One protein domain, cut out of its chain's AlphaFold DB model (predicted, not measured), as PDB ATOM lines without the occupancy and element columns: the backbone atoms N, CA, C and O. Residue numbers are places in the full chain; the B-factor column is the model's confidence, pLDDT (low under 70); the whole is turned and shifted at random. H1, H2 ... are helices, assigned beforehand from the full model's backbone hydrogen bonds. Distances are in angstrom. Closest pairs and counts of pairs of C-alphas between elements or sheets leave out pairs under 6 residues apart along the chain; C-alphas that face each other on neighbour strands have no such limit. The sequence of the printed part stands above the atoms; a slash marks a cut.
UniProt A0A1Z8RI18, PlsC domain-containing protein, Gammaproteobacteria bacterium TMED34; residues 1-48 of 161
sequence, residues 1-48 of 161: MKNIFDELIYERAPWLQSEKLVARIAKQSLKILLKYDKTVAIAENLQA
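AT A GLANCE: This is residues 1 to 48 of the 161 residues of the protein "PlsC domain-containing protein" of Gammaproteobacteria bacterium TMED34 (UniProt A0A1Z8RI18). Four helices follow one another round a loose, elongated ring with few contacts across it: H1 makes one long side, short H2 sits at the turn at one end, and H3 and H4 make the other side as a wide V. The start of H1 comes back near H4 at Val 40, nearly closing the ring, and H4 runs on past that place. The printed part has 48 residues with four named helices, in the order H1, H2, H3, H4, and no named strand; the class is all helix. It is only just loose, close to compact, with a radius of gyration of the C-alphas of 11.6 A, and spans 37 by 20 by 13 A.

HOW THE PARTS SIT: H1, residues 2 to 10, is close to but not clearly touching H2, residues 14 to 17; their closest C-alphas, of Tyr 10 and Leu 16, are 6.4 A apart. H3, residues 21 to 33, touches H2 with residues 23 to 27 alone; the closest C-alphas, of Leu 16 and Ala 23, are 5.2 A apart. H3 is close to but not clearly touching H4, residues 36 to 47, at a steep tilt of 57 degrees, the same way; the closest C-alphas, of Lys 31 and Asp 37, are 7.3 A apart. H1 and H4 are also close but not clearly touching, at a steep tilt of 54 degrees, opposite ways, with the closest C-alphas, of Lys 2 and Val 40, 6.1 A apart. H1 and H3 are apart, and so are H2 and H4. Each O i to N i+4 pair inside H1, H3 and H4 is within hydrogen-bond range; H2 is too short for such a pair.

IN THESE COORDINATES: H1 begins at C-alpha 2, (88.852, 113.287, 120.415), and is 12.2 A long from first to last C-alpha; H2 measures 5.7 A. H3, the longest helix by residues, measures 18.3 A from C-alpha 21 at (93.023, 108.894, 141.671). H4 measures 16.3 A and ends at C-alpha 47, (89.493, 113.534, 108.391).

THE WHOLE: The two C-alphas farthest apart, of Leu 21 and Ala 48, are 37.1 A apart. The printed part has no cut, and its three links are tight. The mean pLDDT of the printed part is 94.3, and no printed residue is under 70.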
ATOM      1  N   MET A   1      87.822 114.887 116.540       86.88
ATOM      2  CA  MET A   1      87.990 113.410 116.635       86.88
ATOM      3  C   MET A   1      88.107 112.874 118.064       86.88
ATOM      4  O   MET A   1      87.719 111.737 118.317       86.88
ATOM      5  N   LYS A   2      88.609 113.676 119.013       90.00
ATOM      6  CA  LYS A   2      88.852 113.287 120.415       90.00
ATOM      7  C   LYS A   2      87.722 112.498 121.101       90.00
ATOM      8  O   LYS A   2      88.003 111.492 121.744       90.00
ATOM      9  N   ASN A   3      86.463 112.911 120.927       91.56
ATOM     10  CA  ASN A   3      85.309 112.252 121.559       91.56
ATOM     11  C   ASN A   3      85.147 110.789 121.118       91.56
ATOM     12  O   ASN A   3      84.889 109.938 121.961       91.56
ATOM     13  N   ILE A   4      85.364 110.488 119.832       94.06
ATOM     14  CA  ILE A   4      85.256 109.124 119.291       94.06
ATOM     15  C   ILE A   4      86.390 108.253 119.843       94.06
ATOM     16  O   ILE A   4      86.151 107.135 120.282       94.06
ATOM     17  N   PHE A   5      87.622 108.773 119.885       94.00
ATOM     18  CA  PHE A   5      88.754 108.061 120.491       94.00
ATOM     19  C   PHE A   5      88.515 107.753 121.970       94.00
ATOM     20  O   PHE A   5      88.743 106.630 122.411       94.00
ATOM     21  N   ASP A   6      88.068 108.745 122.735       93.81
ATOM     22  CA  ASP A   6      87.772 108.571 124.153       93.81
ATOM     23  C   ASP A   6      86.645 107.544 124.359       93.81
ATOM     24  O   ASP A   6      86.803 106.634 125.168       93.81
ATOM     25  N   GLU A   7      85.564 107.608 123.577       94.50
ATOM     26  CA  GLU A   7      84.489 106.610 123.599       94.50
ATOM     27  C   GLU A   7      85.020 105.195 123.315       94.50
ATOM     28  O   GLU A   7      84.788 104.283 124.106       94.50
ATOM     29  N   LEU A   8      85.810 105.018 122.250       93.25
ATOM     30  CA  LEU A   8      86.423 103.735 121.885       93.25
ATOM     31  C   LEU A   8      87.330 103.162 122.980       93.25
ATOM     32  O   LEU A   8      87.370 101.940 123.170       93.25
ATOM     33  N   ILE A   9      88.059 104.031 123.690       93.75
ATOM     34  CA  ILE A   9      88.899 103.658 124.831       93.75
ATOM     35  C   ILE A   9      88.020 103.213 125.997       93.75
ATOM     36  O   ILE A   9      88.229 102.132 126.545       93.75
ATOM     37  N   TYR A  10      87.026 104.012 126.380       93.88
ATOM     38  CA  TYR A  10      86.198 103.725 127.551       93.88
ATOM     39  C   TYR A  10      85.270 102.532 127.352       93.88
ATOM     40  O   TYR A  10      85.013 101.786 128.287       93.88
ATOM     41  N   GLU A  11      84.833 102.289 126.125       92.00
ATOM     42  CA  GLU A  11      84.105 101.087 125.748       92.00
ATOM     43  C   GLU A  11      84.878  99.782 126.023       92.00
ATOM     44  O   GLU A  11      84.255  98.723 126.153       92.00
ATOM     45  N   ARG A  12      86.218  99.846 126.052       91.25
ATOM     46  CA  ARG A  12      87.134  98.717 126.309       91.25
ATOM     47  C   ARG A  12      87.718  98.745 127.719       91.25
ATOM     48  O   ARG A  12      87.976  97.698 128.300       91.25
ATOM     49  N   ALA A  13      87.901  99.936 128.277       93.75
ATOM     50  CA  ALA A  13      88.397 100.156 129.625       93.75
ATOM     51  C   ALA A  13      87.485 101.136 130.391       93.75
ATOM     52  O   ALA A  13      87.903 102.263 130.675       93.75
ATOM     53  N   PRO A  14      86.255 100.725 130.778       93.38
ATOM     54  CA  PRO A  14      85.293 101.616 131.439       93.38
ATOM     55  C   PRO A  14      85.821 102.199 132.751       93.38
ATOM     56  O   PRO A  14      85.524 103.331 133.117       93.38
ATOM     57  N   TRP A  15      86.680 101.451 133.446       94.31
ATOM     58  CA  TRP A  15      87.309 101.884 134.692       94.31
ATOM     59  C   TRP A  15      88.172 103.151 134.539       94.31
ATOM     60  O   TRP A  15      88.340 103.874 135.519       94.31
ATOM     61  N   LEU A  16      88.665 103.468 133.331       94.06
ATOM     62  CA  LEU A  16      89.392 104.715 133.046       94.06
ATOM     63  C   LEU A  16      88.492 105.963 133.065       94.06
ATOM     64  O   LEU A  16      89.013 107.080 133.087       94.06
ATOM     65  N   GLN A  17      87.164 105.798 133.058       92.31
ATOM     66  CA  GLN A  17      86.215 106.897 133.272       92.31
ATOM     67  C   GLN A  17      86.041 107.250 134.753       92.31
ATOM     68  O   GLN A  17      85.490 108.299 135.065       92.31
ATOM     69  N   SER A  18      86.491 106.389 135.669       92.38
ATOM     70  CA  SER A  18      86.324 106.606 137.103       92.38
ATOM     71  C   SER A  18      87.102 107.830 137.597       92.38
ATOM     72  O   SER A  18      88.245 108.056 137.203       92.38
ATOM     73  N   GLU A  19      86.526 108.562 138.553       89.88
ATOM     74  CA  GLU A  19      87.180 109.693 139.229       89.88
ATOM     75  C   GLU A  19      88.248 109.272 140.255       89.88
ATOM     76  O   GLU A  19      88.925 110.113 140.850       89.88
ATOM     77  N   LYS A  20      88.444 107.962 140.466       95.44
ATOM     78  CA  LYS A  20      89.485 107.437 141.357       95.44
ATOM     79  C   LYS A  20      90.865 107.946 140.932       95.44
ATOM     80  O   LYS A  20      91.232 107.887 139.757       95.44
ATOM     81  N   LEU A  21      91.683 108.344 141.910       94.94
ATOM     82  CA  LEU A  21      93.023 108.894 141.671       94.94
ATOM     83  C   LEU A  21      93.897 107.974 140.800       94.94
ATOM     84  O   LEU A  21      94.553 108.446 139.874       94.94
ATOM     85  N   VAL A  22      93.851 106.664 141.057       95.50
ATOM     86  CA  VAL A  22      94.596 105.648 140.295       95.50
ATOM     87  C   VAL A  22      94.182 105.630 138.821       95.50
ATOM     88  O   VAL A  22      95.046 105.607 137.948       95.50
ATOM     89  N   ALA A  23      92.879 105.700 138.527       95.44
ATOM     90  CA  ALA A  23      92.372 105.722 137.155       95.44
ATOM     91  C   ALA A  23      92.813 106.992 136.416       95.44
ATOM     92  O   ALA A  23      93.257 106.916 135.270       95.44
ATOM     93  N   ARG A  24      92.785 108.148 137.090       95.12
ATOM     94  CA  ARG A  24      93.249 109.422 136.525       95.12
ATOM     95  C   ARG A  24      94.743 109.410 136.199       95.12
ATOM     96  O   ARG A  24      95.123 109.849 135.114       95.12
ATOM     97  N   ILE A  25      95.576 108.892 137.106       96.44
ATOM     98  CA  ILE A  25      97.024 108.765 136.881       96.44
ATOM     99  C   ILE A  25      97.289 107.799 135.723       96.44
ATOM    100  O   ILE A  25      97.986 108.166 134.781       96.44
ATOM    101  N   ALA A  26      96.685 106.607 135.740       96.19
ATOM    102  CA  ALA A  26      96.847 105.622 134.672       96.19
ATOM    103  C   ALA A  26      96.437 106.194 133.306       96.19
ATOM    104  O   ALA A  26      97.190 106.089 132.340       96.19
ATOM    105  N   LYS A  27      95.283 106.870 133.236       95.12
ATOM    106  CA  LYS A  27      94.795 107.540 132.028       95.12
ATOM    107  C   LYS A  27      95.799 108.561 131.500       95.12
ATOM    108  O   LYS A  27      96.108 108.532 130.313       95.12
ATOM    109  N   GLN A  28      96.306 109.450 132.354       95.31
ATOM    110  CA  GLN A  28      97.246 110.484 131.922       95.31
ATOM    111  C   GLN A  28      98.571 109.875 131.447       95.31
ATOM    112  O   GLN A  28      99.057 110.232 130.375       95.31
ATOM    113  N   SER A  29      99.114 108.909 132.191       96.69
ATOM    114  CA  SER A  29     100.349 108.213 131.823       96.69
ATOM    115  C   SER A  29     100.213 107.471 130.493       96.69
ATOM    116  O   SER A  29     101.087 107.586 129.638       96.69
ATOM    117  N   LEU A  30      99.098 106.764 130.275       96.19
ATOM    118  CA  LEU A  30      98.827 106.071 129.014       96.19
ATOM    119  C   LEU A  30      98.644 107.049 127.850       96.19
ATOM    120  O   LEU A  30      99.165 106.788 126.769       96.19
ATOM    121  N   LYS A  31      97.963 108.187 128.056       95.75
ATOM    122  CA  LYS A  31      97.817 109.215 127.012       95.75
ATOM    123  C   LYS A  31      99.171 109.775 126.571       95.75
ATOM    124  O   LYS A  31      99.373 109.968 125.375       95.75
ATOM    125  N   ILE A  32     100.107 109.967 127.497       96.81
ATOM    126  CA  ILE A  32     101.472 110.408 127.176       96.81
ATOM    127  C   ILE A  32     102.251 109.290 126.470       96.81
ATOM    128  O   ILE A  32     102.771 109.504 125.375       96.81
ATOM    129  N   LEU A  33     102.295 108.090 127.059       97.69
ATOM    130  CA  LEU A  33     103.069 106.954 126.547       97.69
ATOM    131  C   LEU A  33     102.640 106.549 125.130       97.69
ATOM    132  O   LEU A  33     103.480 106.316 124.264       97.69
ATOM    133  N   LEU A  34     101.330 106.510 124.886       95.88
ATOM    134  CA  LEU A  34     100.737 106.139 123.600       95.88
ATOM    135  C   LEU A  34     100.563 107.339 122.659       95.88
ATOM    136  O   LEU A  34      99.916 107.213 121.620       95.88
ATOM    137  N   LYS A  35     101.133 108.501 123.013       96.69
ATOM    138  CA  LYS A  35     101.123 109.734 122.209       96.69
ATOM    139  C   LYS A  35      99.716 110.122 121.741       96.69
ATOM    140  O   LYS A  35      99.529 110.524 120.596       96.69
ATOM    141  N   TYR A  36      98.733 110.008 122.631       96.44
ATOM    142  CA  TYR A  36      97.311 110.190 122.339       96.44
ATOM    143  C   TYR A  36      97.025 111.489 121.580       96.44
ATOM    144  O   TYR A  36      96.374 111.451 120.541       96.44
ATOM    145  N   ASP A  37      97.556 112.623 122.046       95.88
ATOM    146  CA  ASP A  37      97.295 113.919 121.410       95.88
ATOM    147  C   ASP A  37      97.873 113.987 119.988       95.88
ATOM    148  O   ASP A  37      97.228 114.517 119.086       95.88
ATOM    149  N   LYS A  38      99.038 113.364 119.749       95.69
ATOM    150  CA  LYS A  38      99.611 113.242 118.400       95.69
ATOM    151  C   LYS A  38      98.727 112.370 117.506       95.69
ATOM    152  O   LYS A  38      98.488 112.733 116.360       95.69
ATOM    153  N   THR A  39      98.235 111.243 118.017       94.19
ATOM    154  CA  THR A  39      97.333 110.342 117.280       94.19
ATOM    155  C   THR A  39      96.032 111.046 116.896       94.19
ATOM    156  O   THR A  39      95.603 110.943 115.750       94.19
ATOM    157  N   VAL A  40      95.433 111.805 117.820       95.94
ATOM    158  CA  VAL A  40      94.230 112.600 117.540       95.94
ATOM    159  C   VAL A  40      94.518 113.665 116.485       95.94
ATOM    160  O   VAL A  40      93.759 113.754 115.525       95.94
ATOM    161  N   ALA A  41      95.623 114.406 116.602       95.62
ATOM    162  CA  ALA A  41      95.986 115.438 115.630       95.62
ATOM    163  C   ALA A  41      96.206 114.864 114.219       95.62
ATOM    164  O   ALA A  41      95.723 115.425 113.238       95.62
ATOM    165  N   ILE A  42      96.881 113.712 114.104       93.50
ATOM    166  CA  ILE A  42      97.033 113.007 112.821       93.50
ATOM    167  C   ILE A  42      95.660 112.627 112.264       93.50
ATOM    168  O   ILE A  42      95.379 112.887 111.098       93.50
ATOM    169  N   ALA A  43      94.795 112.040 113.088       94.12
ATOM    170  CA  ALA A  43      93.478 111.610 112.641       94.12
ATOM    171  C   ALA A  43      92.585 112.788 112.209       94.12
ATOM    172  O   ALA A  43      91.812 112.648 111.267       94.12
ATOM    173  N   GLU A  44      92.708 113.950 112.856       95.38
ATOM    174  CA  GLU A  44      92.004 115.183 112.474       95.38
ATOM    175  C   GLU A  44      92.496 115.728 111.132       95.38
ATOM    176  O   GLU A  44      91.675 116.085 110.290       95.38
ATOM    177  N   ASN A  45      93.806 115.687 110.874       94.19
ATOM    178  CA  ASN A  45      94.364 116.072 109.575       94.19
ATOM    179  C   ASN A  45      93.896 115.151 108.437       94.19
ATOM    180  O   ASN A  45      93.672 115.612 107.321       94.19
ATOM    181  N   LEU A  46      93.721 113.857 108.717       94.56
ATOM    182  CA  LEU A  46      93.233 112.878 107.742       94.56
ATOM    183  C   LEU A  46      91.717 112.968 107.502       94.56
ATOM    184  O   LEU A  46      91.226 112.463 106.498       94.56
ATOM    185  N   GLN A  47      90.957 113.592 108.406       93.12
ATOM    186  CA  GLN A  47      89.493 113.534 108.391       93.12
ATOM    187  C   GLN A  47      88.873 114.193 107.150       93.12
ATOM    188  O   GLN A  47      87.839 113.726 106.672       93.12
ATOM    189  N   ALA A  48      89.493 115.259 106.636       91.56
ATOM    190  CA  ALA A  48      89.021 115.989 105.457       91.56
ATOM    191  C   ALA A  48      89.364 115.296 104.126       91.56
ATOM    192  O   ALA A  48      88.857 115.701 103.082       91.56
TER     193      ALA A  48